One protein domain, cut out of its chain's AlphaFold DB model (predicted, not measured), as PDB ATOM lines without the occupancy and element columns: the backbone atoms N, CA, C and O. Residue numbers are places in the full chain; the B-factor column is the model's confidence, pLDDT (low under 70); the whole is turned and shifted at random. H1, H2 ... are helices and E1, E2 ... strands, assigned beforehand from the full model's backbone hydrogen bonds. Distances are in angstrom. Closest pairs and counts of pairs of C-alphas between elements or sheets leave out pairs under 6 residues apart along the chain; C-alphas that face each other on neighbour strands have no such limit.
ATOM      1  N   ALA A  84     126.580  76.221 141.951       95.38
ATOM      2  CA  ALA A  84     126.673  76.827 140.619       95.38
ATOM      3  C   ALA A  84     125.545  77.839 140.354       95.38
ATOM      4  O   ALA A  84     125.789  78.936 139.851       95.38
ATOM      5  N   ASN A  85     124.315  77.507 140.754       95.88
ATOM      6  CA  ASN A  85     123.136  78.347 140.536       95.88
ATOM      7  C   ASN A  85     123.119  79.629 141.387       95.88
ATOM      8  O   ASN A  85     122.333  80.530 141.096       95.88
ATOM      9  N   ARG A  86     123.978  79.748 142.411       96.12
ATOM     10  CA  ARG A  86     124.134  80.993 143.184       96.12
ATOM     11  C   ARG A  86     124.760  82.127 142.366       96.12
ATOM     12  O   ARG A  86     124.584  83.285 142.733       96.12
ATOM     13  N   GLY A  87     125.435  81.823 141.254       96.81
ATOM     14  CA  GLY A  87     126.069  82.831 140.402       96.81
ATOM     15  C   GLY A  87     127.252  83.513 141.092       96.81
ATOM     16  O   GLY A  87     128.073  82.839 141.713       96.81
ATOM     17  N   ASN A  88     127.351  84.839 140.963       97.75
ATOM     18  CA  ASN A  88     128.390  85.624 141.630       97.75
ATOM     19  C   ASN A  88     128.170  85.620 143.153       97.75
ATOM     20  O   ASN A  88     127.132  86.065 143.642       97.75
ATOM     21  N   LEU A  89     129.154  85.119 143.897       98.00
ATOM     22  CA  LEU A  89     129.115  84.983 145.353       98.00
ATOM     23  C   LEU A  89     129.563  86.254 146.089       98.00
ATOM     24  O   LEU A  89     129.414  86.342 147.310       98.00
ATOM     25  N   VAL A  90     130.120  87.229 145.368       97.62
ATOM     26  CA  VAL A  90     130.588  88.494 145.937       97.62
ATOM     27  C   VAL A  90     129.401  89.394 146.261       97.62
ATOM     28  O   VAL A  90     128.541  89.659 145.422       97.62
ATOM     29  N   LYS A  91     129.353  89.892 147.500       95.38
ATOM     30  CA  LYS A  91     128.375  90.906 147.907       95.38
ATOM     31  C   LYS A  91     128.856  92.282 147.470       95.38
ATOM     32  O   LYS A  91     130.025  92.598 147.654       95.38
ATOM     33  N   ASN A  92     127.933  93.100 146.965       96.00
ATOM     34  CA  ASN A  92     128.227  94.456 146.502       96.00
ATOM     35  C   ASN A  92     129.431  94.501 145.524       96.00
ATOM     36  O   ASN A  92     130.430  95.156 145.820       96.00
ATOM     37  N   PRO A  93     129.377  93.741 144.408       96.00
ATOM     38  CA  PRO A  93     130.530  93.516 143.529       96.00
ATOM     39  C   PRO A  93     131.013  94.762 142.774       96.00
ATOM     40  O   PRO A  93     132.192  94.823 142.446       96.00
ATOM     41  N   SER A  94     130.125  95.730 142.533       94.25
ATOM     42  CA  SER A  94     130.417  97.023 141.886       94.25
ATOM     43  C   SER A  94     130.466  98.176 142.901       94.25
ATOM     44  O   SER A  94     130.289  99.331 142.565       94.25
ATOM     45  N   PHE A  95     130.600  97.862 144.195       95.12
ATOM     46  CA  PHE A  95     130.781  98.849 145.269       95.12
ATOM     47  C   PHE A  95     129.686  99.928 145.412       95.12
ATOM     48  O   PHE A  95     129.903 100.927 146.084       95.12
ATOM     49  N   GLU A  96     128.485  99.711 144.876       95.06
ATOM     50  CA  GLU A  96     127.374 100.679 144.866       95.06
ATOM     51  C   GLU A  96     126.710 100.917 146.234       95.06
ATOM     52  O   GLU A  96     125.997 101.899 146.441       95.06
ATOM     53  N   GLN A  97     126.885  99.997 147.185       93.00
ATOM     54  CA  GLN A  97     126.229 100.061 148.493       93.00
ATOM     55  C   GLN A  97     127.211 100.465 149.594       93.00
ATOM     56  O   GLN A  97     128.078  99.687 149.985       93.00
ATOM     57  N   GLY A  98     127.021 101.636 150.196       88.81
ATOM     58  CA  GLY A  98     127.848 102.095 151.310       88.81
ATOM     59  C   GLY A  98     127.315 103.364 151.964       88.81
ATOM     60  O   GLY A  98     126.236 103.852 151.623       88.81
ATOM     61  N   ARG A  99     128.053 103.881 152.946       85.25
ATOM     62  CA  ARG A  99     127.763 105.157 153.607       85.25
ATOM     63  C   ARG A  99     129.029 105.981 153.740       85.25
ATOM     64  O   ARG A  99     130.049 105.472 154.193       85.25
ATOM     65  N   ILE A 100     128.900 107.256 153.409       77.94
ATOM     66  CA  ILE A 100     129.893 108.285 153.688       77.94
ATOM     67  C   ILE A 100     129.602 108.814 155.098       77.94
ATOM     68  O   ILE A 100     128.496 109.284 155.373       77.94
ATOM     69  N   ILE A 101     130.554 108.668 156.013       76.00
ATOM     70  CA  ILE A 101     130.465 109.110 157.404       76.00
ATOM     71  C   ILE A 101     131.464 110.251 157.585       76.00
ATOM     72  O   ILE A 101     132.670 110.027 157.603       76.00
ATOM     73  N   ASN A 102     130.968 111.473 157.751       71.12
ATOM     74  CA  ASN A 102     131.820 112.606 158.108       71.12
ATOM     75  C   ASN A 102     132.218 112.461 159.581       71.12
ATOM     76  O   ASN A 102     131.357 112.530 160.461       71.12
ATOM     77  N   ILE A 103     133.501 112.206 159.838       68.44
ATOM     78  CA  ILE A 103     134.051 112.090 161.194       68.44
ATOM     79  C   ILE A 103     134.269 113.492 161.780       68.44
ATOM     80  O   ILE A 103     133.948 113.725 162.943       68.44
ATOM     81  N   ASP A 104     134.740 114.437 160.964       68.50
ATOM     82  CA  ASP A 104     134.826 115.867 161.280       68.50
ATOM     83  C   ASP A 104     134.719 116.718 159.993       68.50
ATOM     84  O   ASP A 104     134.321 116.206 158.945       68.50
ATOM     85  N   SER A 105     135.011 118.025 160.058       64.69
ATOM     86  CA  SER A 105     134.892 118.927 158.898       64.69
ATOM     87  C   SER A 105     135.854 118.601 157.750       64.69
ATOM     88  O   SER A 105     135.613 119.061 156.637       64.69
ATOM     89  N   ASN A 106     136.921 117.841 158.016       56.22
ATOM     90  CA  ASN A 106     138.005 117.572 157.068       56.22
ATOM     91  C   ASN A 106     138.225 116.068 156.817       56.22
ATOM     92  O   ASN A 106     138.973 115.714 155.911       56.22
ATOM     93  N   THR A 107     137.583 115.190 157.593       55.88
ATOM     94  CA  THR A 107     137.808 113.743 157.575       55.88
ATOM     95  C   THR A 107     136.519 113.005 157.249       55.88
ATOM     96  O   THR A 107     135.549 113.011 158.015       55.88
ATOM     97  N   VAL A 108     136.533 112.307 156.118       63.28
ATOM     98  CA  VAL A 108     135.427 111.489 155.629       63.28
ATOM     99  C   VAL A 108     135.837 110.020 155.707       63.28
ATOM    100  O   VAL A 108     136.862 109.627 155.163       63.28
ATOM    101  N   SER A 109     135.049 109.195 156.393       67.62
ATOM    102  CA  SER A 109     135.215 107.741 156.415       67.62
ATOM    103  C   SER A 109     134.133 107.086 155.579       67.62
ATOM    104  O   SER A 109     132.943 107.316 155.795       67.62
ATOM    105  N   ASN A 110     134.534 106.236 154.640       77.00
ATOM    106  CA  ASN A 110     133.590 105.483 153.829       77.00
ATOM    107  C   ASN A 110     133.444 104.067 154.381       77.00
ATOM    108  O   ASN A 110     134.421 103.364 154.631       77.00
ATOM    109  N   ASN A 111     132.199 103.630 154.549       84.75
ATOM    110  CA  ASN A 111     131.865 102.264 154.918       84.75
ATOM    111  C   ASN A 111     131.149 101.594 153.743       84.75
ATOM    112  O   ASN A 111     129.956 101.821 153.526       84.75
ATOM    113  N   ILE A 112     131.891 100.795 152.977       91.06
ATOM    114  CA  ILE A 112     131.365 100.043 151.836       91.06
ATOM    115  C   ILE A 112     130.782  98.727 152.355       91.06
ATOM    116  O   ILE A 112     131.457  97.923 152.993       91.06
ATOM    117  N   THR A 113     129.507  98.479 152.071       92.81
ATOM    118  CA  THR A 113     128.804  97.288 152.558       92.81
ATOM    119  C   THR A 113     129.479  96.028 152.027       92.81
ATOM    120  O   THR A 113     129.603  95.859 150.814       92.81
ATOM    121  N   GLY A 114     129.871  95.124 152.930       94.00
ATOM    122  CA  GLY A 114     130.513  93.855 152.581       94.00
ATOM    123  C   GLY A 114     132.024  93.937 152.358       94.00
ATOM    124  O   GLY A 114     132.617  92.920 152.000       94.00
ATOM    125  N   TRP A 115     132.643  95.101 152.574       96.56
ATOM    126  CA  TRP A 115     134.064  95.338 152.336       96.56
ATOM    127  C   TRP A 115     134.697  96.180 153.451       96.56
ATOM    128  O   TRP A 115     134.025  96.953 154.131       96.56
ATOM    129  N   LYS A 116     136.004  96.020 153.670       95.12
ATOM    130  CA  LYS A 116     136.768  96.724 154.707       95.12
ATOM    131  C   LYS A 116     138.075  97.253 154.145       95.12
ATOM    132  O   LYS A 116     138.746  96.552 153.392       95.12
ATOM    133  N   TRP A 117     138.441  98.462 154.549       93.12
ATOM    134  CA  TRP A 117     139.727  99.061 154.211       93.12
ATOM    135  C   TRP A 117     140.879  98.380 154.952       93.12
ATOM    136  O   TRP A 117     140.735  97.938 156.095       93.12
ATOM    137  N   VAL A 118     142.021  98.318 154.282       92.94
ATOM    138  CA  VAL A 118     143.303  97.839 154.790       92.94
ATOM    139  C   VAL A 118     144.333  98.908 154.425       92.94
ATOM    140  O   VAL A 118     144.751  98.977 153.280       92.94
ATOM    141  N   GLY A 119     144.714  99.764 155.371       90.00
ATOM    142  CA  GLY A 119     145.569 100.931 155.101       90.00
ATOM    143  C   GLY A 119     144.791 102.245 154.985       90.00
ATOM    144  O   GLY A 119     143.598 102.290 155.288       90.00
ATOM    145  N   SER A 120     145.488 103.312 154.598       89.19
ATOM    146  CA  SER A 120     144.966 104.687 154.508       89.19
ATOM    147  C   SER A 120     144.861 105.214 153.076       89.19
ATOM    148  O   SER A 120     144.216 106.230 152.858       89.19
ATOM    149  N   ASN A 121     145.468 104.532 152.107       92.06
ATOM    150  CA  ASN A 121     145.566 104.956 150.710       92.06
ATOM    151  C   ASN A 121     144.422 104.421 149.826       92.06
ATOM    152  O   ASN A 121     144.653 103.975 148.699       92.06
ATOM    153  N   VAL A 122     143.198 104.384 150.360       92.44
ATOM    154  CA  VAL A 122     142.040 103.734 149.729       92.44
ATOM    155  C   VAL A 122     140.849 104.678 149.721       92.44
ATOM    156  O   VAL A 122     140.370 105.078 150.778       92.44
ATOM    157  N   ASP A 123     140.319 104.939 148.532       91.06
ATOM    158  CA  ASP A 123     139.200 105.844 148.305       91.06
ATOM    159  C   ASP A 123     138.008 105.130 147.662       91.06
ATOM    160  O   ASP A 123     138.146 104.198 146.862       91.06
ATOM    161  N   TRP A 124     136.807 105.602 148.005       91.69
ATOM    162  CA  TRP A 124     135.557 105.214 147.356       91.69
ATOM    163  C   TRP A 124     135.141 106.346 146.421       91.69
ATOM    164  O   TRP A 124     134.596 107.358 146.863       91.69
ATOM    165  N   VAL A 125     135.479 106.204 145.142       89.56
ATOM    166  CA  VAL A 125     135.326 107.272 144.150       89.56
ATOM    167  C   VAL A 125     133.978 107.172 143.455       89.56
ATOM    168  O   VAL A 125     133.500 106.076 143.163       89.56
ATOM    169  N   ALA A 126     133.363 108.325 143.200       86.25
ATOM    170  CA  ALA A 126     132.105 108.436 142.477       86.25
ATOM    171  C   ALA A 126     132.350 108.917 141.044       86.25
ATOM    172  O   ALA A 126     133.267 109.697 140.785       86.25
ATOM    173  N   ARG A 127     131.478 108.517 140.118       82.56
ATOM    174  CA  ARG A 127     131.457 109.035 138.751       82.56
ATOM    175  C   ARG A 127     131.168 110.539 138.792       82.56
ATOM    176  O   ARG A 127     130.049 110.946 139.096       82.56
ATOM    177  N   GLY A 128     132.185 111.349 138.511       66.25
ATOM    178  CA  GLY A 128     132.091 112.806 138.497       66.25
ATOM    179  C   GLY A 128     131.992 113.404 137.092       66.25
ATOM    180  O   GLY A 128     132.456 112.816 136.115       66.25
ATOM    181  N   ASP A 129     131.421 114.612 137.032       50.38
ATOM    182  CA  ASP A 129     131.454 115.536 135.883       50.38
ATOM    183  C   ASP A 129     132.451 116.705 136.120       50.38
ATOM    184  O   ASP A 129     132.412 117.726 135.431       50.38
ATOM    185  N   GLY A 130     133.317 116.606 137.141       45.59
ATOM    186  CA  GLY A 130     134.203 117.686 137.601       45.59
ATOM    187  C   GLY A 130     135.669 117.537 137.154       45.59
ATOM    188  O   GLY A 130     136.096 116.443 136.794       45.59
ATOM    189  N   PRO A 131     136.487 118.607 137.216       40.84
ATOM    190  CA  PRO A 131     137.885 118.587 136.763       40.84
ATOM    191  C   PRO A 131     138.815 117.682 137.595       40.84
ATOM    192  O   PRO A 131     139.844 117.256 137.083       40.84
ATOM    193  N   GLU A 132     138.450 117.361 138.844       43.84
ATOM    194  CA  GLU A 132     139.198 116.444 139.729       43.84
ATOM    195  C   GLU A 132     138.659 114.998 139.718       43.84
ATOM    196  O   GLU A 132     139.340 114.094 140.185       43.84
ATOM    197  N   HIS A 133     137.448 114.771 139.193       49.12
ATOM    198  CA  HIS A 133     136.754 113.475 139.187       49.12
ATOM    199  C   HIS A 133     136.181 113.250 137.787       49.12
ATOM    200  O   HIS A 133     135.080 113.706 137.475       49.12
ATOM    201  N   GLY A 134     136.961 112.608 136.918       52.94
ATOM    202  CA  GLY A 134     136.574 112.406 135.524       52.94
ATOM    203  C   GLY A 134     135.629 111.207 135.330       52.94
ATOM    204  O   GLY A 134     135.720 110.228 136.074       52.94
ATOM    205  N   PRO A 135     134.818 111.186 134.252       54.50
ATOM    206  CA  PRO A 135     133.958 110.050 133.885       54.50
ATOM    207  C   PRO A 135     134.718 108.728 133.641       54.50
ATOM    208  O   PRO A 135     134.098 107.682 133.471       54.50
ATOM    209  N   ALA A 136     136.055 108.759 133.644       73.88
ATOM    210  CA  ALA A 136     136.942 107.608 133.496       73.88
ATOM    211  C   ALA A 136     137.270 106.871 134.817       73.88
ATOM    212  O   ALA A 136     137.937 105.837 134.774       73.88
ATOM    213  N   GLU A 137     136.873 107.379 135.991       84.12
ATOM    214  CA  GLU A 137     137.215 106.756 137.287       84.12
ATOM    215  C   GLU A 137     136.342 105.555 137.676       84.12
ATOM    216  O   GLU A 137     136.721 104.813 138.575       84.12
ATOM    217  N   VAL A 138     135.210 105.335 137.000       89.56
ATOM    218  CA  VAL A 138     134.238 104.279 137.330       89.56
ATOM    219  C   VAL A 138     133.861 103.508 136.069       89.56
ATOM    220  O   VAL A 138     133.360 104.112 135.113       89.56
ATOM    221  N   HIS A 139     134.063 102.187 136.068       89.38
ATOM    222  CA  HIS A 139     133.755 101.340 134.916       89.38
ATOM    223  C   HIS A 139     132.242 101.199 134.722       89.38
ATOM    224  O   HIS A 139     131.714 101.569 133.668       89.38
ATOM    225  N   SER A 140     131.522 100.729 135.740       88.44
ATOM    226  CA  SER A 140     130.068 100.573 135.696       88.44
ATOM    227  C   SER A 140     129.396 101.197 136.919       88.44
ATOM    228  O   SER A 140     130.042 101.552 137.889       88.44
ATOM    229  N   GLY A 141     128.087 101.445 136.835       89.75
ATOM    230  CA  GLY A 141     127.363 102.059 137.950       89.75
ATOM    231  C   GLY A 141     127.796 103.498 138.261       89.75
ATOM    232  O   GLY A 141     127.928 104.324 137.348       89.75
ATOM    233  N   VAL A 142     127.910 103.808 139.550       90.56
ATOM    234  CA  VAL A 142     128.192 105.140 140.102       90.56
ATOM    235  C   VAL A 142     129.505 105.160 140.870       90.56
ATOM    236  O   VAL A 142     130.130 106.218 140.907       90.56
ATOM    237  N   TYR A 143     129.942 104.041 141.449       92.50
ATOM    238  CA  TYR A 143     131.101 104.016 142.335       92.50
ATOM    239  C   TYR A 143     132.149 102.977 141.938       92.50
ATOM    240  O   TYR A 143     131.837 101.944 141.369       92.50
ATOM    241  N   ALA A 144     133.402 103.230 142.314       94.44
ATOM    242  CA  ALA A 144     134.494 102.263 142.230       94.44
ATOM    243  C   ALA A 144     135.447 102.422 143.424       94.44
ATOM    244  O   ALA A 144     135.379 103.399 144.178       94.44
ATOM    245  N   VAL A 145     136.353 101.462 143.607       95.44
ATOM    246  CA  VAL A 145     137.440 101.576 144.591       95.44
ATOM    247  C   VAL A 145     138.698 102.066 143.892       95.44
ATOM    248  O   VAL A 145     139.072 101.512 142.862       95.44
ATOM    249  N   LYS A 146     139.369 103.062 144.473       95.62
ATOM    250  CA  LYS A 146     140.669 103.583 144.034       95.62
ATOM    251  C   LYS A 146     141.698 103.371 145.140       95.62
ATOM    252  O   LYS A 146     141.411 103.601 146.308       95.62
ATOM    253  N   ILE A 147     142.889 102.921 144.775       96.31
ATOM    254  CA  ILE A 147     144.029 102.730 145.672       96.31
ATOM    255  C   ILE A 147     145.193 103.507 145.071       96.31
ATOM    256  O   ILE A 147     145.593 103.212 143.944       96.31
ATOM    257  N   GLN A 148     145.720 104.496 145.791       95.94
ATOM    258  CA  GLN A 148     146.758 105.393 145.279       95.94
ATOM    259  C   GLN A 148     147.928 105.478 146.249       95.94
ATOM    260  O   GLN A 148     147.774 105.921 147.380       95.94
ATOM    261  N   ARG A 149     149.119 105.079 145.801       94.94
ATOM    262  CA  ARG A 149     150.322 105.074 146.633       94.94
ATOM    263  C   ARG A 149     151.444 105.858 145.978       94.94
ATOM    264  O   ARG A 149     151.936 105.485 144.918       94.94
ATOM    265  N   GLU A 150     151.890 106.909 146.653       93.75
ATOM    266  CA  GLU A 150     153.025 107.729 146.209       93.75
ATOM    267  C   GLU A 150     154.378 107.164 146.662       93.75
ATOM    268  O   GLU A 150     155.409 107.443 146.057       93.75
ATOM    269  N   SER A 151     154.389 106.353 147.723       89.50
ATOM    270  CA  SER A 151     155.601 105.722 148.250       89.50
ATOM    271  C   SER A 151     155.358 104.266 148.640       89.50
ATOM    272  O   SER A 151     154.256 103.881 149.049       89.50
ATOM    273  N   ALA A 152     156.404 103.451 148.504       88.38
ATOM    274  CA  ALA A 152     156.385 102.031 148.813       88.38
ATOM    275  C   ALA A 152     157.502 101.652 149.795       88.38
ATOM    276  O   ALA A 152     158.602 102.204 149.753       88.38
ATOM    277  N   ASP A 153     157.203 100.699 150.679       86.06
ATOM    278  CA  ASP A 153     158.146 100.128 151.640       86.06
ATOM    279  C   ASP A 153     158.529  98.717 151.176       86.06
ATOM    280  O   ASP A 153     157.671  97.846 151.024       86.06
ATOM    281  N   GLU A 154     159.827  98.491 150.971       84.56
ATOM    282  CA  GLU A 154     160.402  97.208 150.545       84.56
ATOM    283  C   GLU A 154     160.118  96.052 151.520       84.56
ATOM    284  O   GLU A 154     160.236  94.885 151.140       84.56
ATOM    285  N   THR A 155     159.769  96.358 152.773       83.00
ATOM    286  CA  THR A 155     159.540  95.382 153.848       83.00
ATOM    287  C   THR A 155     158.065  95.070 154.099       83.00
ATOM    288  O   THR A 155     157.749  94.240 154.958       83.00
ATOM    289  N   ILE A 156     157.150  95.695 153.351       82.50
ATOM    290  CA  ILE A 156     155.716  95.556 153.594       82.50
ATOM    291  C   ILE A 156     155.225  94.128 153.297       82.50
ATOM    292  O   ILE A 156     155.423  93.574 152.215       82.50
ATOM    293  N   GLY A 157     154.561  93.507 154.277       77.25
ATOM    294  CA  GLY A 157     154.042  92.143 154.134       77.25
ATOM    295  C   GLY A 157     152.777  92.058 153.271       77.25
ATOM    296  O   GLY A 157     152.671  91.189 152.405       77.25
ATOM    297  N   GLN A 158     151.831  92.976 153.487       84.81
ATOM    298  CA  GLN A 158     150.550  93.069 152.777       84.81
ATOM    299  C   GLN A 158     150.367  94.498 152.255       84.81
ATOM    300  O   GLN A 158     150.648  95.444 152.985       84.81
ATOM    301  N   GLY A 159     149.918  94.648 151.006       86.81
ATOM    302  CA  GLY A 159     149.655  95.968 150.422       86.81
ATOM    303  C   GLY A 159     148.495  96.704 151.099       86.81
ATOM    304  O   GLY A 159     147.730  96.117 151.865       86.81
ATOM    305  N   GLU A 160     148.336  97.985 150.782       94.31
ATOM    306  CA  GLU A 160     147.136  98.736 151.163       94.31
ATOM    307  C   GLU A 160     146.025  98.510 150.133       94.31
ATOM    308  O   GLU A 160     146.307  98.361 148.944       94.31
ATOM    309  N   GLY A 161     144.770  98.455 150.568       96.00
ATOM    310  CA  GLY A 161     143.639  98.175 149.695       96.00
ATOM    311  C   GLY A 161     142.351  97.799 150.421       96.00
ATOM    312  O   GLY A 161     142.045  98.301 151.501       96.00
ATOM    313  N   ILE A 162     141.566  96.905 149.825       96.88
ATOM    314  CA  ILE A 162     140.235  96.539 150.313       96.88
ATOM    315  C   ILE A 162     140.064  95.020 150.397       96.88
ATOM    316  O   ILE A 162     140.525  94.276 149.533       96.88
ATOM    317  N   ILE A 163     139.391  94.547 151.449       97.62
ATOM    318  CA  ILE A 163     139.100  93.127 151.676       97.62
ATOM    319  C   ILE A 163     137.605  92.882 151.866       97.62
ATOM    320  O   ILE A 163     136.927  93.636 152.563       97.62
ATOM    321  N   SER A 164     137.083  91.809 151.280       98.25
ATOM    322  CA  SER A 164     135.681  91.431 151.432       98.25
ATOM    323  C   SER A 164     135.372  90.872 152.828       98.25
ATOM    324  O   SER A 164     136.235  90.361 153.555       98.25
ATOM    325  N   ASP A 165     134.091  90.870 153.181       96.88
ATOM    326  CA  ASP A 165     133.553  89.990 154.214       96.88
ATOM    327  C   ASP A 165     133.680  88.512 153.802       96.88
ATOM    328  O   ASP A 165     134.040  88.175 152.671       96.88
ATOM    329  N   PHE A 166     133.405  87.606 154.744       97.94
ATOM    330  CA  PHE A 166     133.458  86.169 154.485       97.94
ATOM    331  C   PHE A 166     132.421  85.748 153.438       97.94
ATOM    332  O   PHE A 166     131.215  85.927 153.629       97.94
ATOM    333  N   ILE A 167     132.902  85.115 152.373       98.12
ATOM    334  CA  ILE A 167     132.099  84.499 151.321       98.12
ATOM    335  C   ILE A 167     132.069  82.999 151.587       98.12
ATOM    336  O   ILE A 167     133.112  82.355 151.657       98.12
ATOM    337  N   ARG A 168     130.876  82.430 151.766       96.31
ATOM    338  CA  ARG A 168     130.715  80.995 152.024       96.31
ATOM    339  C   ARG A 168     130.899  80.185 150.743       96.31
ATOM    340  O   ARG A 168     130.322  80.514 149.709       96.31
ATOM    341  N   ILE A 169     131.633  79.085 150.850       96.62
ATOM    342  CA  ILE A 169     131.976  78.207 149.730       96.62
ATOM    343  C   ILE A 169     131.888  76.723 150.115       96.62
ATOM    344  O   ILE A 169     131.809  76.364 151.291       96.62
ATOM    345  N   ILE A 170     131.926  75.863 149.100       95.00
ATOM    346  CA  ILE A 170     132.218  74.426 149.212       95.00
ATOM    347  C   ILE A 170     133.519  74.109 148.450       95.00
ATOM    348  O   ILE A 170     133.884  74.908 147.578       95.00
ATOM    349  N   PRO A 171     134.193  72.974 148.718       92.94
ATOM    350  CA  PRO A 171     135.342  72.538 147.924       92.94
ATOM    351  C   PRO A 171     135.030  72.466 146.425       92.94
ATOM    352  O   PRO A 171     133.897  72.184 146.017       92.94
ATOM    353  N   GLY A 172     136.039  72.740 145.604       93.44
ATOM    354  CA  GLY A 172     135.942  72.695 144.148       93.44
ATOM    355  C   GLY A 172     136.691  73.832 143.466       93.44
ATOM    356  O   GLY A 172     137.458  74.567 144.085       93.44
ATOM    357  N   ASN A 173     136.428  73.962 142.173       94.75
ATOM    358  CA  ASN A 173     137.008  74.953 141.284       94.75
ATOM    359  C   ASN A 173     136.123  76.207 141.179       94.75
ATOM    360  O   ASN A 173     134.902  76.100 141.026       94.75
ATOM    361  N   TYR A 174     136.725  77.391 141.216       96.38
ATOM    362  CA  TYR A 174     136.043  78.678 141.117       96.38
ATOM    363  C   TYR A 174     136.646  79.541 140.014       96.38
ATOM    364  O   TYR A 174     137.836  79.484 139.720       96.38
ATOM    365  N   GLU A 175     135.798  80.364 139.412       95.31
ATOM    366  CA  GLU A 175     136.181  81.371 138.431       95.31
ATOM    367  C   GLU A 175     136.205  82.734 139.111       95.31
ATOM    368  O   GLU A 175     135.282  83.059 139.863       95.31
ATOM    369  N   PHE A 176     137.244  83.522 138.832       97.25
ATOM    370  CA  PHE A 176     137.448  84.830 139.438       97.25
ATOM    371  C   PHE A 176     137.800  85.867 138.370       97.25
ATOM    372  O   PHE A 176     138.857  85.786 137.751       97.25
ATOM    373  N   THR A 177     136.923  86.846 138.148       96.88
ATOM    374  CA  THR A 177     137.181  87.977 137.240       96.88
ATOM    375  C   THR A 177     136.871  89.296 137.920       96.88
ATOM    376  O   THR A 177     136.030  89.346 138.812       96.88
ATOM    377  N   PHE A 178     137.512  90.368 137.481       97.19
ATOM    378  CA  PHE A 178     137.252  91.724 137.963       97.19
ATOM    379  C   PHE A 178     137.604  92.730 136.869       97.19
ATOM    380  O   PHE A 178     138.319  92.400 135.915       97.19
ATOM    381  N   TRP A 179     137.092  93.947 137.002       96.56
ATOM    382  CA  TRP A 179     137.528  95.079 136.203       96.56
ATOM    383  C   TRP A 179     138.600  95.849 136.955       96.56
ATOM    384  O   TRP A 179     138.496  96.062 138.162       96.56
ATOM    385  N   ILE A 180     139.644  96.241 136.235       96.31
ATOM    386  CA  ILE A 180     140.780  96.964 136.790       96.31
ATOM    387  C   ILE A 180     141.254  98.039 135.824       96.31
ATOM    388  O   ILE A 180     141.251  97.839 134.612       96.31
ATOM    389  N   ARG A 181     141.682  99.169 136.372       95.69
ATOM    390  CA  ARG A 181     142.439 100.205 135.667       95.69
ATOM    391  C   ARG A 181     143.737 100.427 136.430       95.69
ATOM    392  O   ARG A 181     143.731 100.387 137.660       95.69
ATOM    393  N   LEU A 182     144.831 100.664 135.716       96.75
ATOM    394  CA  LEU A 182     146.150 100.897 136.307       96.75
ATOM    395  C   LEU A 182     146.760 102.175 135.737       96.75
ATOM    396  O   LEU A 182     146.625 102.448 134.545       96.75
ATOM    397  N   GLY A 183     147.445 102.939 136.579       96.31
ATOM    398  CA  GLY A 183     148.219 104.108 136.174       96.31
ATOM    399  C   GLY A 183     149.516 104.186 136.962       96.31
ATOM    400  O   GLY A 183     149.478 104.193 138.191       96.31
ATOM    401  N   ASP A 184     150.629 104.257 136.240       96.38
ATOM    402  CA  ASP A 184     151.984 104.454 136.756       96.38
ATOM    403  C   ASP A 184     152.381 103.457 137.860       96.38
ATOM    404  O   ASP A 184     152.812 103.833 138.947       96.38
ATOM    405  N   ILE A 185     152.165 102.162 137.612       97.06
ATOM    406  CA  ILE A 185     152.476 101.104 138.580       97.06
ATOM    407  C   ILE A 185     153.952 100.732 138.509       97.06
ATOM    408  O   ILE A 185     154.427 100.270 137.465       97.06
ATOM    409  N   HIS A 186     154.627 100.798 139.658       96.06
ATOM    410  CA  HIS A 186     156.020 100.376 139.820       96.06
ATOM    411  C   HIS A 186     156.187  99.349 140.935       96.06
ATOM    412  O   HIS A 186     155.380  99.249 141.866       96.06
ATOM    413  N   SER A 187     157.265  98.571 140.848       94.69
ATOM    414  CA  SER A 187     157.619  97.600 141.880       94.69
ATOM    415  C   SER A 187     158.020  98.304 143.178       94.69
ATOM    416  O   SER A 187     158.812  99.240 143.177       94.69
ATOM    417  N   TYR A 188     157.561  97.795 144.321       92.75
ATOM    418  CA  TYR A 188     158.040  98.253 145.632       92.75
ATOM    419  C   TYR A 188     159.493  97.848 145.910       92.75
ATOM    420  O   TYR A 188     160.079  98.331 146.872       92.75
ATOM    421  N   GLN A 189     160.071  96.977 145.075       90.69
ATOM    422  CA  GLN A 189     161.461  96.521 145.138       90.69
ATOM    423  C   GLN A 189     162.283  96.988 143.927       90.69
ATOM    424  O   GLN A 189     163.285  96.364 143.587       90.69
ATOM    425  N   GLU A 190     161.905  98.096 143.281       84.00
ATOM    426  CA  GLU A 190     162.557  98.607 142.064       84.00
ATOM    427  C   GLU A 190     164.092  98.699 142.181       84.00
ATOM    428  O   GLU A 190     164.814  98.319 141.259       84.00
ATOM    429  N   ARG A 191     164.621  99.076 143.358       84.62
ATOM    430  CA  ARG A 191     166.074  99.123 143.632       84.62
ATOM    431  C   ARG A 191     166.789  97.779 143.445       84.62
ATOM    432  O   ARG A 191     168.005  97.762 143.264       84.62
ATOM    433  N   ARG A 192     166.072  96.655 143.500       84.75
ATOM    434  CA  ARG A 192     166.597  95.300 143.267       84.75
ATOM    435  C   ARG A 192     166.541  94.879 141.797       84.75
ATOM    436  O   ARG A 192     166.963  93.768 141.487       84.75
ATOM    437  N   GLY A 193     166.034  95.732 140.905       83.50
ATOM    438  CA  GLY A 193     165.833  95.394 139.498       83.50
ATOM    439  C   GLY A 193     164.807  94.277 139.320       83.50
ATOM    440  O   GLY A 193     165.002  93.382 138.500       83.50
ATOM    441  N   THR A 194     163.749  94.282 140.132       86.31
ATOM    442  CA  THR A 194     162.655  93.312 140.043       86.31
ATOM    443  C   THR A 194     161.536  93.834 139.156       86.31
ATOM    444  O   THR A 194     161.292  95.035 139.062       86.31
ATOM    445  N   ARG A 195     160.803  92.899 138.556       92.31
ATOM    446  CA  ARG A 195     159.509  93.167 137.926       92.31
ATOM    447  C   ARG A 195     158.471  93.597 138.977       92.31
ATOM    448  O   ARG A 195     158.748  93.593 140.179       92.31
ATOM    449  N   ILE A 196     157.271  93.949 138.521       93.94
ATOM    450  CA  ILE A 196     156.099  94.211 139.363       93.94
ATOM    451  C   ILE A 196     155.885  93.059 140.347       93.94
ATOM    452  O   ILE A 196     155.656  93.338 141.516       93.94
ATOM    453  N   ASP A 197     156.036  91.801 139.916       92.19
ATOM    454  CA  ASP A 197     155.908  90.613 140.773       92.19
ATOM    455  C   ASP A 197     154.589  90.624 141.576       92.19
ATOM    456  O   ASP A 197     153.516  90.521 140.979       92.19
ATOM    457  N   ASP A 198     154.638  90.818 142.898       93.00
ATOM    458  CA  ASP A 198     153.464  90.933 143.770       93.00
ATOM    459  C   ASP A 198     153.114  92.383 144.166       93.00
ATOM    460  O   ASP A 198     152.354  92.605 145.110       93.00
ATOM    461  N   ALA A 199     153.634  93.384 143.443       95.75
ATOM    462  CA  ALA A 199     153.318  94.794 143.669       95.75
ATOM    463  C   ALA A 199     151.817  95.087 143.511       95.75
ATOM    464  O   ALA A 199     151.275  95.879 144.281       95.75
ATOM    465  N   ILE A 200     151.150  94.413 142.569       96.88
ATOM    466  CA  ILE A 200     149.689  94.301 142.514       96.88
ATOM    467  C   ILE A 200     149.310  93.029 143.283       96.88
ATOM    468  O   ILE A 200     149.547  91.914 142.820       96.88
ATOM    469  N   ASP A 201     148.735  93.191 144.472       96.06
ATOM    470  CA  ASP A 201     148.485  92.110 145.427       96.06
ATOM    471  C   ASP A 201     146.994  91.769 145.470       96.06
ATOM    472  O   ASP A 201     146.222  92.291 146.277       96.06
ATOM    473  N   ILE A 202     146.570  90.896 144.558       97.88
ATOM    474  CA  ILE A 202     145.187  90.416 144.485       97.88
ATOM    475  C   ILE A 202     145.144  89.000 145.033       97.88
ATOM    476  O   ILE A 202     145.869  88.131 144.543       97.88
ATOM    477  N   ARG A 203     144.293  88.747 146.036       97.31
ATOM    478  CA  ARG A 203     144.235  87.448 146.713       97.31
ATOM    479  C   ARG A 203     142.837  86.905 146.959       97.31
ATOM    480  O   ARG A 203     141.919  87.645 147.294       97.31
ATOM    481  N   VAL A 204     142.722  85.580 146.913       98.19
ATOM    482  CA  VAL A 204     141.615  84.805 147.489       98.19
ATOM    483  C   VAL A 204     142.146  84.076 148.721       98.19
ATOM    484  O   VAL A 204     142.864  83.088 148.623       98.19
ATOM    485  N   LEU A 205     141.829  84.601 149.901       97.69
ATOM    486  CA  LEU A 205     142.280  84.076 151.188       97.69
ATOM    487  C   LEU A 205     141.322  82.992 151.684       97.69
ATOM    488  O   LEU A 205     140.114  83.222 151.738       97.69
ATOM    489  N   TYR A 206     141.859  81.843 152.090       97.75
ATOM    490  CA  TYR A 206     141.088  80.655 152.459       97.75
ATOM    491  C   TYR A 206     140.903  80.535 153.968       97.75
ATOM    492  O   TYR A 206     141.849  80.723 154.728       97.75
ATOM    493  N   TYR A 207     139.696  80.181 154.409       98.00
ATOM    494  CA  TYR A 207     139.372  80.038 155.825       98.00
ATOM    495  C   TYR A 207     138.593  78.755 156.106       98.00
ATOM    496  O   TYR A 207     137.683  78.389 155.356       98.00
ATOM    497  N   ASP A 208     138.918  78.101 157.219       95.44
ATOM    498  CA  ASP A 208     138.240  76.889 157.679       95.44
ATOM    499  C   ASP A 208     136.826  77.173 158.241       95.44
ATOM    500  O   ASP A 208     136.329  78.305 158.250       95.44
ATOM    501  N   LYS A 209     136.158  76.134 158.758       94.00
ATOM    502  CA  LYS A 209     134.829  76.251 159.391       94.00
ATOM    503  C   LYS A 209     134.789  77.200 160.599       94.00
ATOM    504  O   LYS A 209     133.729  77.744 160.897       94.00
ATOM    505  N   ASN A 210     135.920  77.395 161.279       95.25
ATOM    506  CA  ASN A 210     136.066  78.268 162.442       95.25
ATOM    507  C   ASN A 210     136.508  79.685 162.047       95.25
ATOM    508  O   ASN A 210     136.744  80.517 162.922       95.25
ATOM    509  N   ARG A 211     136.597  79.972 160.738       96.00
ATOM    510  CA  ARG A 211     137.086  81.235 160.172       96.00
ATOM    511  C   ARG A 211     138.553  81.521 160.509       96.00
ATOM    512  O   ARG A 211     138.951  82.684 160.570       96.00
ATOM    513  N   LEU A 212     139.357  80.476 160.695       97.06
ATOM    514  CA  LEU A 212     140.810  80.571 160.808       97.06
ATOM    515  C   LEU A 212     141.432  80.517 159.414       97.06
ATOM    516  O   LEU A 212     141.013  79.713 158.582       97.06
ATOM    517  N   LEU A 213     142.406  81.393 159.156       96.81
ATOM    518  CA  LEU A 213     143.128  81.439 157.885       96.81
ATOM    519  C   LEU A 213     143.900  80.127 157.691       96.81
ATOM    520  O   LEU A 213     144.625  79.698 158.588       96.81
ATOM    521  N   ILE A 214     143.770  79.524 156.514       96.06
ATOM    522  CA  ILE A 214     144.501  78.316 156.126       96.06
ATOM    523  C   ILE A 214     145.376  78.585 154.901       96.06
ATOM    524  O   ILE A 214     145.197  79.569 154.181       96.06
ATOM    525  N   SER A 215     146.360  77.716 154.683       92.81
ATOM    526  CA  SER A 215     147.305  77.880 153.581       92.81
ATOM    527  C   SER A 215     146.641  77.625 152.229       92.81
ATOM    528  O   SER A 215     145.921  76.648 152.064       92.81
ATOM    529  N   GLY A 216     146.945  78.477 151.248       88.38
ATOM    530  CA  GLY A 216     146.647  78.238 149.834       88.38
ATOM    531  C   GLY A 216     147.772  77.523 149.081       88.38
ATOM    532  O   GLY A 216     147.792  77.560 147.856       88.38
ATOM    533  N   LYS A 217     148.762  76.949 149.776       89.44
ATOM    534  CA  LYS A 217     149.896  76.289 149.120       89.44
ATOM    535  C   LYS A 217     149.461  74.963 148.503       89.44
ATOM    536  O   LYS A 217     149.029  74.068 149.222       89.44
ATOM    537  N   THR A 218     149.681  74.825 147.200       83.69
ATOM    538  CA  THR A 218     149.385  73.606 146.439       83.69
ATOM    539  C   THR A 218     150.597  73.219 145.604       83.69
ATOM    540  O   THR A 218     151.271  74.082 145.041       83.69
ATOM    541  N   TYR A 219     150.881  71.922 145.503       80.38
ATOM    542  CA  TYR A 219     151.946  71.425 144.639       80.38
ATOM    543  C   TYR A 219     151.538  71.531 143.164       80.38
ATOM    544  O   TYR A 219     150.488  71.035 142.759       80.38
ATOM    545  N   ASN A 220     152.372  72.182 142.357       75.62
ATOM    546  CA  ASN A 220     152.220  72.256 140.911       75.62
ATOM    547  C   ASN A 220     153.208  71.279 140.261       75.62
ATOM    548  O   ASN A 220     154.420  71.504 140.296       75.62
ATOM    549  N   SER A 221     152.686  70.213 139.652       67.88
ATOM    550  CA  SER A 221     153.496  69.161 139.028       67.88
ATOM    551  C   SER A 221     154.314  69.673 137.841       67.88
ATOM    552  O   SER A 221     155.499  69.367 137.753       67.88
ATOM    553  N   LYS A 222     153.735  70.532 136.988       68.56
ATOM    554  CA  LYS A 222     154.431  71.124 135.829       68.56
ATOM    555  C   LYS A 222     155.669  71.923 136.234       68.56
ATOM    556  O   LYS A 222     156.678  71.891 135.540       68.56
ATOM    557  N   ARG A 223     155.593  72.657 137.348       69.25
ATOM    558  CA  ARG A 223     156.705  73.470 137.875       69.25
ATOM    559  C   ARG A 223     157.576  72.725 138.885       69.25
ATOM    560  O   ARG A 223     158.591  73.275 139.302       69.25
ATOM    561  N   ASN A 224     157.179  71.517 139.289       75.06
ATOM    562  CA  ASN A 224     157.779  70.760 140.387       75.06
ATOM    563  C   ASN A 224     158.010  71.625 141.647       75.06
ATOM    564  O   ASN A 224     159.076  71.600 142.262       75.06
ATOM    565  N   ALA A 225     157.023  72.456 141.994       82.81
ATOM    566  CA  ALA A 225     157.133  73.440 143.066       82.81
ATOM    567  C   ALA A 225     155.769  73.733 143.698       82.81
ATOM    568  O   ALA A 225     154.730  73.606 143.051       82.81
ATOM    569  N   ASN A 226     155.770  74.176 144.956       85.38
ATOM    570  CA  ASN A 226     154.558  74.678 145.597       85.38
ATOM    571  C   ASN A 226     154.241  76.089 145.095       85.38
ATOM    572  O   ASN A 226     155.102  76.967 145.122       85.38
ATOM    573  N   ILE A 227     152.994  76.303 144.687       87.50
ATOM    574  CA  ILE A 227     152.445  77.608 144.313       87.50
ATOM    575  C   ILE A 227     151.453  78.079 145.375       87.50
ATOM    576  O   ILE A 227     150.814  77.269 146.044       87.50
ATOM    577  N   ASP A 228     151.324  79.393 145.534       90.81
ATOM    578  CA  ASP A 228     150.327  80.003 146.413       90.81
ATOM    579  C   ASP A 228     149.044  80.287 145.623       90.81
ATOM    580  O   ASP A 228     148.918  81.335 144.993       90.81
ATOM    581  N   GLN A 229     148.076  79.367 145.681       91.31
ATOM    582  CA  GLN A 229     146.764  79.516 145.036       91.31
ATOM    583  C   GLN A 229     145.958  80.700 145.573       91.31
ATOM    584  O   GLN A 229     144.908  81.017 145.011       91.31
ATOM    585  N   SER A 230     146.391  81.354 146.659       95.00
ATOM    586  CA  SER A 230     145.747  82.590 147.095       95.00
ATOM    587  C   SER A 230     146.081  83.760 146.177       95.00
ATOM    588  O   SER A 230     145.227  84.620 146.022       95.00
ATOM    589  N   PHE A 231     147.252  83.802 145.532       95.62
ATOM    590  CA  PHE A 231     147.669  84.920 144.680       95.62
ATOM    591  C   PHE A 231     147.003  84.868 143.303       95.62
ATOM    592  O   PHE A 231     147.105  83.863 142.605       95.62
ATOM    593  N   LYS A 232     146.338  85.951 142.889       96.75
ATOM    594  CA  LYS A 232     145.514  86.024 141.671       96.75
ATOM    595  C   LYS A 232     145.929  87.126 140.690       96.75
ATOM    596  O   LYS A 232     145.180  87.422 139.764       96.75
ATOM    597  N   ALA A 233     147.117  87.706 140.857       96.19
ATOM    598  CA  ALA A 233     147.641  88.771 139.997       96.19
ATOM    599  C   ALA A 233     148.749  88.306 139.028       96.19
ATOM    600  O   ALA A 233     149.512  89.133 138.528       96.19
ATOM    601  N   LEU A 234     148.811  87.006 138.688       95.06
ATOM    602  CA  LEU A 234     149.748  86.488 137.676       95.06
ATOM    603  C   LEU A 234     149.772  87.305 136.366       95.06
ATOM    604  O   LEU A 234     150.878  87.519 135.868       95.06
ATOM    605  N   PRO A 235     148.635  87.796 135.816       95.06
ATOM    606  CA  PRO A 235     148.648  88.555 134.561       95.06
ATOM    607  C   PRO A 235     149.543  89.802 134.590       95.06
ATOM    608  O   PRO A 235     149.993  90.242 133.540       95.06
ATOM    609  N   PHE A 236     149.833  90.356 135.773       96.38
ATOM    610  CA  PHE A 236     150.632  91.575 135.939       96.38
ATOM    611  C   PHE A 236     152.063  91.326 136.427       96.38
ATOM    612  O   PHE A 236     152.923  92.193 136.276       96.38
ATOM    613  N   ALA A 237     152.347  90.150 136.988       94.19
ATOM    614  CA  ALA A 237     153.623  89.870 137.650       94.19
ATOM    615  C   ALA A 237     154.838  89.989 136.709       94.19
ATOM    616  O   ALA A 237     155.942  90.332 137.136       94.19
ATOM    617  N   GLY A 238     154.637  89.724 135.414       92.62
ATOM    618  CA  GLY A 238     155.684  89.730 134.390       92.62
ATOM    619  C   GLY A 238     156.101  91.111 133.865       92.62
ATOM    620  O   GLY A 238     157.033  91.172 133.065       92.62
ATOM    621  N   PHE A 239     155.443  92.201 134.267       94.00
ATOM    622  CA  PHE A 239     155.755  93.557 133.796       94.00
ATOM    623  C   PHE A 239     156.909  94.188 134.581       94.00
ATOM    624  O   PHE A 239     157.041  93.950 135.774       94.00
ATOM    625  N   TRP A 240     157.714  95.035 133.941       92.31
ATOM    626  CA  TRP A 240     158.698  95.872 134.645       92.31
ATOM    627  C   TRP A 240     158.017  97.038 135.371       92.31
ATOM    628  O   TRP A 240     158.235  97.248 136.559       92.31
ATOM    629  N   ASN A 241     157.125  97.713 134.656       94.69
ATOM    630  CA  ASN A 241     156.245  98.785 135.102       94.69
ATOM    631  C   ASN A 241     154.997  98.786 134.199       94.69
ATOM    632  O   ASN A 241     155.001  98.174 133.124       94.69
ATOM    633  N   ILE A 242     153.926  99.455 134.630       96.19
ATOM    634  CA  ILE A 242     152.720  99.674 133.816       96.19
ATOM    635  C   ILE A 242     152.383 101.162 133.844       96.19
ATOM    636  O   ILE A 242     151.813 101.646 134.819       96.19
ATOM    637  N   ASP A 243     152.687 101.871 132.756       94.31
ATOM    638  CA  ASP A 243     152.432 103.316 132.653       94.31
ATOM    639  C   ASP A 243     150.932 103.627 132.689       94.31
ATOM    640  O   ASP A 243     150.468 104.490 133.429       94.31
ATOM    641  N   SER A 244     150.147 102.907 131.887       93.69
ATOM    642  CA  SER A 244     148.694 103.041 131.867       93.69
ATOM    643  C   SER A 244     148.052 101.800 131.264       93.69
ATOM    644  O   SER A 244     148.346 101.427 130.129       93.69
ATOM    645  N   LEU A 245     147.102 101.222 131.991       92.50
ATOM    646  CA  LEU A 245     146.139 100.250 131.486       92.50
ATOM    647  C   LEU A 245     144.744 100.833 131.712       92.50
ATOM    648  O   LEU A 245     144.390 101.178 132.841       92.50
ATOM    649  N   GLY A 246     143.964 100.967 130.637       90.69
ATOM    650  CA  GLY A 246     142.567 101.396 130.725       90.69
ATOM    651  C   GLY A 246     141.717 100.423 131.547       90.69
ATOM    652  O   GLY A 246     142.213  99.415 132.041       90.69
ATOM    653  N   TRP A 247     140.422 100.714 131.695       92.12
ATOM    654  CA  TRP A 247     139.514  99.740 132.294       92.12
ATOM    655  C   TRP A 247     139.523  98.455 131.481       92.12
ATOM    656  O   TRP A 247     139.110  98.443 130.321       92.12
ATOM    657  N   SER A 248     139.989  97.394 132.123       91.88
ATOM    658  CA  SER A 248     140.157  96.096 131.510       91.88
ATOM    659  C   SER A 248     139.577  94.994 132.367       91.88
ATOM    660  O   SER A 248     139.708  95.001 133.593       91.88
ATOM    661  N   ARG A 249     138.942  94.018 131.717       93.00
ATOM    662  CA  ARG A 249     138.408  92.844 132.412       93.00
ATOM    663  C   ARG A 249     139.456  91.746 132.456       93.00
ATOM    664  O   ARG A 249     139.815  91.191 131.416       93.00
ATOM    665  N   VAL A 250     139.873  91.379 133.660       94.69
ATOM    666  CA  VAL A 250     140.996  90.464 133.895       94.69
ATOM    667  C   VAL A 250     140.531  89.201 134.611       94.69
ATOM    668  O   VAL A 250     139.615  89.236 135.440       94.69
ATOM    669  N   MET A 251     141.149  88.068 134.268       94.69
ATOM    670  CA  MET A 251     140.963  86.806 134.980       94.69
ATOM    671  C   MET A 251     141.993  86.717 136.104       94.69
ATOM    672  O   MET A 251     143.199  86.670 135.849       94.69
ATOM    673  N   GLY A 252     141.523  86.646 137.347       95.62
ATOM    674  CA  GLY A 252     142.391  86.445 138.495       95.62
ATOM    675  C   GLY A 252     142.974  85.034 138.479       95.62
ATOM    676  O   GLY A 252     142.234  84.066 138.652       95.62
ATOM    677  N   ARG A 253     144.289  84.918 138.269       93.88
ATOM    678  CA  ARG A 253     144.997  83.642 138.066       93.88
ATOM    679  C   ARG A 253     146.244  83.529 138.929       93.88
ATOM    680  O   ARG A 253     146.947  84.516 139.140       93.88
ATOM    681  N   THR A 254     146.533  82.309 139.369       92.94
ATOM    682  CA  THR A 254     147.797  81.912 140.007       92.94
ATOM    683  C   THR A 254     148.732  81.229 139.007       92.94
ATOM    684  O   THR A 254     149.952  81.367 139.076       92.94
ATOM    685  N   THR A 255     148.161  80.464 138.079       89.88
ATOM    686  CA  THR A 255     148.852  79.674 137.066       89.88
ATOM    687  C   THR A 255     148.050  79.655 135.762       89.88
ATOM    688  O   THR A 255     146.862  79.966 135.730       89.88
ATOM    689  N   ASN A 256     148.705  79.278 134.665       88.00
ATOM    690  CA  ASN A 256     148.044  79.000 133.389       88.00
ATOM    691  C   ASN A 256     147.625  77.524 133.259       88.00
ATOM    692  O   ASN A 256     147.205  77.087 132.188       88.00
ATOM    693  N   ASP A 257     147.761  76.731 134.326       83.25
ATOM    694  CA  ASP A 257     147.430  75.313 134.303       83.25
ATOM    695  C   ASP A 257     145.914  75.058 134.275       83.25
ATOM    696  O   ASP A 257     145.162  75.494 135.146       83.25
ATOM    697  N   TYR A 258     145.476  74.292 133.273       79.38
ATOM    698  CA  TYR A 258     144.070  73.986 133.030       79.38
ATOM    699  C   TYR A 258     143.406  73.249 134.195       79.38
ATOM    700  O   TYR A 258     142.266  73.562 134.546       79.38
ATOM    701  N   LEU A 259     144.105  72.275 134.787       79.56
ATOM    702  CA  LEU A 259     143.507  71.424 135.807       79.56
ATOM    703  C   LEU A 259     143.482  72.086 137.178       79.56
ATOM    704  O   LEU A 259     142.509  71.874 137.880       79.56
ATOM    705  N   THR A 260     144.486  72.866 137.578       81.12
ATOM    706  CA  THR A 260     144.602  73.344 138.973       81.12
ATOM    707  C   THR A 260     144.190  74.798 139.196       81.12
ATOM    708  O   THR A 260     143.936  75.187 140.338       81.12
ATOM    709  N   GLU A 261     144.111  75.628 138.151       89.50
ATOM    710  CA  GLU A 261     143.736  77.035 138.328       89.50
ATOM    711  C   GLU A 261     142.294  77.172 138.826       89.50
ATOM    712  O   GLU A 261     141.362  76.647 138.209       89.50
ATOM    713  N   GLY A 262     142.119  77.930 139.911       91.19
ATOM    714  CA  GLY A 262     140.828  78.192 140.548       91.19
ATOM    715  C   GLY A 262     140.439  77.188 141.636       91.19
ATOM    716  O   GLY A 262     139.357  77.314 142.208       91.19
ATOM    717  N   ASP A 263     141.283  76.197 141.931       91.12
ATOM    718  CA  ASP A 263     141.005  75.236 142.998       91.12
ATOM    719  C   ASP A 263     141.134  75.850 144.381       91.12
ATOM    720  O   ASP A 263     142.047  76.622 144.679       91.12
ATOM    721  N   VAL A 264     140.201  75.454 145.236       92.50
ATOM    722  CA  VAL A 264     140.130  75.887 146.622       92.50
ATOM    723  C   VAL A 264     140.432  74.704 147.545       92.50
ATOM    724  O   VAL A 264     139.879  73.630 147.303       92.50
ATOM    725  N   PRO A 265     141.240  74.881 148.616       91.31
ATOM    726  CA  PRO A 265     141.542  73.812 149.570       91.31
ATOM    727  C   PRO A 265     140.291  73.153 150.168       91.31
ATOM    728  O   PRO A 265     139.297  73.825 150.456       91.31
ATOM    729  N   ASP A 266     140.351  71.845 150.416       90.56
ATOM    730  CA  ASP A 266     139.197  71.038 150.845       90.56
ATOM    731  C   ASP A 266     138.671  71.437 152.236       90.56
ATOM    732  O   ASP A 266     137.463  71.394 152.526       90.56
ATOM    733  N   GLU A 267     139.569  71.891 153.108       91.56
ATOM    734  CA  GLU A 267     139.245  72.379 154.445       91.56
ATOM    735  C   GLU A 267     138.564  73.753 154.416       91.56
ATOM    736  O   GLU A 267     137.882  74.115 155.382       91.56
ATOM    737  N   ALA A 268     138.689  74.505 153.315       94.62
ATOM    738  CA  ALA A 268     138.101  75.829 153.200       94.62
ATOM    739  C   ALA A 268     136.566  75.748 153.214       94.62
ATOM    740  O   ALA A 268     135.934  74.923 152.545       94.62
ATOM    741  N   LYS A 269     135.952  76.631 154.005       95.69
ATOM    742  CA  LYS A 269     134.494  76.844 154.083       95.69
ATOM    743  C   LYS A 269     134.111  78.293 153.824       95.69
ATOM    744  O   LYS A 269     132.964  78.575 153.467       95.69
ATOM    745  N   PHE A 270     135.074  79.200 153.957       97.88
ATOM    746  CA  PHE A 270     134.917  80.593 153.590       97.88
ATOM    747  C   PHE A 270     136.136  81.086 152.820       97.88
ATOM    748  O   PHE A 270     137.246  80.589 153.007       97.88
ATOM    749  N   VAL A 271     135.925  82.106 151.998       98.44
ATOM    750  CA  VAL A 271     137.001  82.900 151.409       98.44
ATOM    751  C   VAL A 271     136.814  84.377 151.711       98.44
ATOM    752  O   VAL A 271     135.707  84.825 152.018       98.44
ATOM    753  N   LYS A 272     137.901  85.138 151.608       98.56
ATOM    754  CA  LYS A 272     137.858  86.593 151.454       98.56
ATOM    755  C   LYS A 272     138.658  86.999 150.233       98.56
ATOM    756  O   LYS A 272     139.721  86.433 149.993       98.56
ATOM    757  N   ILE A 273     138.164  87.985 149.504       98.62
ATOM    758  CA  ILE A 273     138.854  88.551 148.350       98.62
ATOM    759  C   ILE A 273     139.543  89.830 148.800       98.62
ATOM    760  O   ILE A 273     138.913  90.674 149.434       98.62
ATOM    761  N   PHE A 274     140.827  89.952 148.500       98.25
ATOM    762  CA  PHE A 274     141.639  91.121 148.785       98.25
ATOM    763  C   PHE A 274     142.150  91.718 147.476       98.25
ATOM    764  O   PHE A 274     142.669  90.990 146.633       98.25
ATOM    765  N   PHE A 275     142.015  93.032 147.333       98.31
ATOM    766  CA  PHE A 275     142.655  93.817 146.286       98.31
ATOM    767  C   PHE A 275     143.553  94.839 146.962       98.31
ATOM    768  O   PHE A 275     143.043  95.682 147.697       98.31
ATOM    769  N   GLY A 276     144.859  94.777 146.718       97.12
ATOM    770  CA  GLY A 276     145.808  95.712 147.304       97.12
ATOM    771  C   GLY A 276     146.966  96.075 146.389       97.12
ATOM    772  O   GLY A 276     147.241  95.407 145.395       97.12
ATOM    773  N   LEU A 277     147.647  97.156 146.755       96.94
ATOM    774  CA  LEU A 277     148.820  97.677 146.069       96.94
ATOM    775  C   LEU A 277     149.990  97.756 147.061       96.94
ATOM    776  O   LEU A 277     149.947  98.499 148.046       96.94
ATOM    777  N   LYS A 278     151.041  96.968 146.821       95.62
ATOM    778  CA  LYS A 278     152.331  97.057 147.529       95.62
ATOM    779  C   LYS A 278     153.279  98.057 146.868       95.62
ATOM    780  O   LYS A 278     154.031  98.714 147.584       95.62
ATOM    781  N   GLY A 279     153.217  98.157 145.540       94.62
ATOM    782  CA  GLY A 279     153.958  99.128 144.733       94.62
ATOM    783  C   GLY A 279     153.495 100.572 144.911       94.62
ATOM    784  O   GLY A 279     152.633 100.870 145.740       94.62
ATOM    785  N   THR A 280     154.070 101.457 144.103       95.81
ATOM    786  CA  THR A 280     153.553 102.814 143.887       95.81
ATOM    787  C   THR A 280     152.633 102.845 142.666       95.81
ATOM    788  O   THR A 280     152.566 101.877 141.905       95.81
ATOM    789  N   GLY A 281     151.899 103.944 142.512       96.62
ATOM    790  CA  GLY A 281     150.973 104.181 141.409       96.62
ATOM    791  C   GLY A 281     149.517 104.189 141.851       96.62
ATOM    792  O   GLY A 281     149.202 104.321 143.037       96.62
ATOM    793  N   THR A 282     148.612 104.069 140.881       97.12
ATOM    794  CA  THR A 282     147.165 104.098 141.113       97.12
ATOM    795  C   THR A 282     146.470 102.896 140.488       97.12
ATOM    796  O   THR A 282     146.653 102.593 139.309       97.12
ATOM    797  N   MET A 283     145.627 102.235 141.273       97.50
ATOM    798  CA  MET A 283     144.821 101.088 140.871       97.50
ATOM    799  C   MET A 283     143.347 101.371 141.152       97.50
ATOM    800  O   MET A 283     142.997 101.755 142.264       97.50
ATOM    801  N   TRP A 284     142.475 101.136 140.172       97.31
ATOM    802  CA  TRP A 284     141.024 101.160 140.365       97.31
ATOM    803  C   TRP A 284     140.447  99.764 140.172       97.31
ATOM    804  O   TRP A 284     140.912  99.040 139.295       97.31
ATOM    805  N   ILE A 285     139.432  99.403 140.959       97.62
ATOM    806  CA  ILE A 285     138.759  98.099 140.915       97.62
ATOM    807  C   ILE A 285     137.246  98.293 140.850       97.62
ATOM    808  O   ILE A 285     136.693  99.134 141.563       97.62
ATOM    809  N   ASP A 286     136.590  97.482 140.022       96.31
ATOM    810  CA  ASP A 286     135.138  97.455 139.849       96.31
ATOM    811  C   ASP A 286     134.650  96.044 139.442       96.31
ATOM    812  O   ASP A 286     135.448  95.180 139.060       96.31
ATOM    813  N   ASP A 287     133.339  95.807 139.520       96.06
ATOM    814  CA  ASP A 287     132.629  94.650 138.957       96.06
ATOM    815  C   ASP A 287     133.288  93.285 139.254       96.06
ATOM    816  O   ASP A 287     133.618  92.497 138.358       96.06
ATOM    817  N   VAL A 288     133.476  92.990 140.541       98.19
ATOM    818  CA  VAL A 288     134.127  91.760 141.011       98.19
ATOM    819  C   VAL A 288     133.195  90.550 140.891       98.19
ATOM    820  O   VAL A 288     132.070  90.551 141.385       98.19
ATOM    821  N   ASP A 289     133.681  89.463 140.301       97.69
ATOM    822  CA  ASP A 289     132.912  88.246 140.051       97.69
ATOM    823  C   ASP A 289     133.665  86.999 140.513       97.69
ATOM    824  O   ASP A 289     134.723  86.670 139.977       97.69
ATOM    825  N   PHE A 290     133.106  86.296 141.500       98.31
ATOM    826  CA  PHE A 290     133.645  85.044 142.024       98.31
ATOM    827  C   PHE A 290     132.542  83.988 142.079       98.31
ATOM    828  O   PHE A 290     131.582  84.130 142.840       98.31
ATOM    829  N   ARG A 291     132.655  82.925 141.278       97.50
ATOM    830  CA  ARG A 291     131.574  81.940 141.087       97.50
ATOM    831  C   ARG A 291     132.081  80.512 140.963       97.50
ATOM    832  O   ARG A 291     133.218  80.273 140.571       97.50
ATOM    833  N   TYR A 292     131.216  79.551 141.270       97.38
ATOM    834  CA  TYR A 292     131.538  78.131 141.150       97.38
ATOM    835  C   TYR A 292     131.629  77.709 139.678       97.38
ATOM    836  O   TYR A 292     130.713  77.958 138.892       97.38
ATOM    837  N   SER A 293     132.744  77.086 139.309       93.75
ATOM    838  CA  SER A 293     133.098  76.787 137.921       93.75
ATOM    839  C   SER A 293     132.324  75.602 137.348       93.75
ATOM    840  O   SER A 293     132.000  74.639 138.053       93.75
ATOM    841  N   ARG A 294     132.132  75.604 136.022       91.19
ATOM    842  CA  ARG A 294     131.629  74.429 135.281       91.19
ATOM    843  C   ARG A 294     132.628  73.266 135.280       91.19
ATOM    844  O   ARG A 294     132.231  72.138 135.007       91.19
ATOM    845  N   ARG A 295     133.898  73.497 135.632       91.44
ATOM    846  CA  ARG A 295     134.924  72.442 135.764       91.44
ATOM    847  C   ARG A 295     134.651  71.453 136.903       91.44
ATOM    848  O   ARG A 295     135.317  70.434 136.983       91.44
ATOM    849  N   ASN A 296     133.658  71.715 137.751       94.88
ATOM    850  CA  ASN A 296     133.240  70.786 138.803       94.88
ATOM    851  C   ASN A 296     132.258  69.708 138.329       94.88
ATOM    852  O   ASN A 296     131.772  68.949 139.163       94.88
ATOM    853  N   PHE A 297     131.906  69.662 137.043       95.38
ATOM    854  CA  PHE A 297     130.896  68.751 136.497       95.38
ATOM    855  C   PHE A 297     131.494  67.865 135.410       95.38
ATOM    856  O   PHE A 297     132.338  68.324 134.635       95.38
ATOM    857  N   THR A 298     131.036  66.617 135.328       95.38
ATOM    858  CA  THR A 298     131.388  65.741 134.207       95.38
ATOM    859  C   THR A 298     130.678  66.182 132.932       95.38
ATOM    860  O   THR A 298     129.703  66.940 132.961       95.38
TER     861      THR A 298
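This is residues 84 to 298 of the 912 residues of an uncharacterized protein of Bacteroides sp. SM23_62 (UniProt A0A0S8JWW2). What does this model look like? Two twisted, antiparallel sheets lie face to face as a sandwich, the five strands E4 E5 E13 E7 E11 on the four strands E3 E6 E12 E8. Two small hairpins, E1 with E2 and E9 with E10, lie at opposite ends of this body. How much is printed, and how tightly? The printed part has 215 residues with thirteen named strands and one named helix, H1, between E10 and E11; the class is mostly strand, though under half of the residues are in named elements. It is compact, with a radius of gyration of the C-alphas of 17.4 A and spans of 54 by 43 by 29 A.

How is the larger sheet built? Its order is E4, residues 122 to 126, E5, 143 to 149, E13, 280 to 292, E7, 172 to 186, and E11, 241 to 251, with E4 and E5 a hairpin. Within hydrogen-bond range are N 123 and O 146 of E4 and E5, 2.8 A, N 147 and O 283 of E5 and E13, 2.8 A, N 177 and O 289 of E7 and E13, 2.9 A, and N 180 and O 248 of E7 and E11, 2.9 A. What faces it? The sheet of E3, residues 115 to 118, E6, 160 to 164, E12, 270 to 277, and E8, 200 to 207, faces it at 9.9 A centre to centre. Within hydrogen-bond range are N 116 and O 163, 2.8 A, N 162 and O 275, 2.9 A, and N 203 and O 274, 2.8 A. Where are the others? In the hairpin of E1, residues 98 to 102, and E2, 108 to 112, N 101 and O 109 are 2.8 A apart; the closest C-alphas of E2 and E4 are Asn 110 and Trp 124, 6.8 A. In the hairpin of E9, residues 217 to 220, and E10, 225 to 228, N 218 and O 227 are 2.9 A apart. H1, residues 234 to 237, only grazes both sheets and is too short for an O i to N i+4 pair.

Where are the anchors? E1 begins at C-alpha 98 (127.848, 102.095, 151.310) and E13 ends at C-alpha 292 (131.538, 78.131, 141.150). Which strands are long? E7 measures 34.5 A and bends by 106 degrees at residue 183; E13 measures 33.2 A.

Is anything missing? The printed part has no cut; the links E4 to E5, E7 to E8 and E11 to E12 are long. Where is confidence low? Residues 103 to 109, 128 to 135 and 221 to 223 have pLDDT under 70.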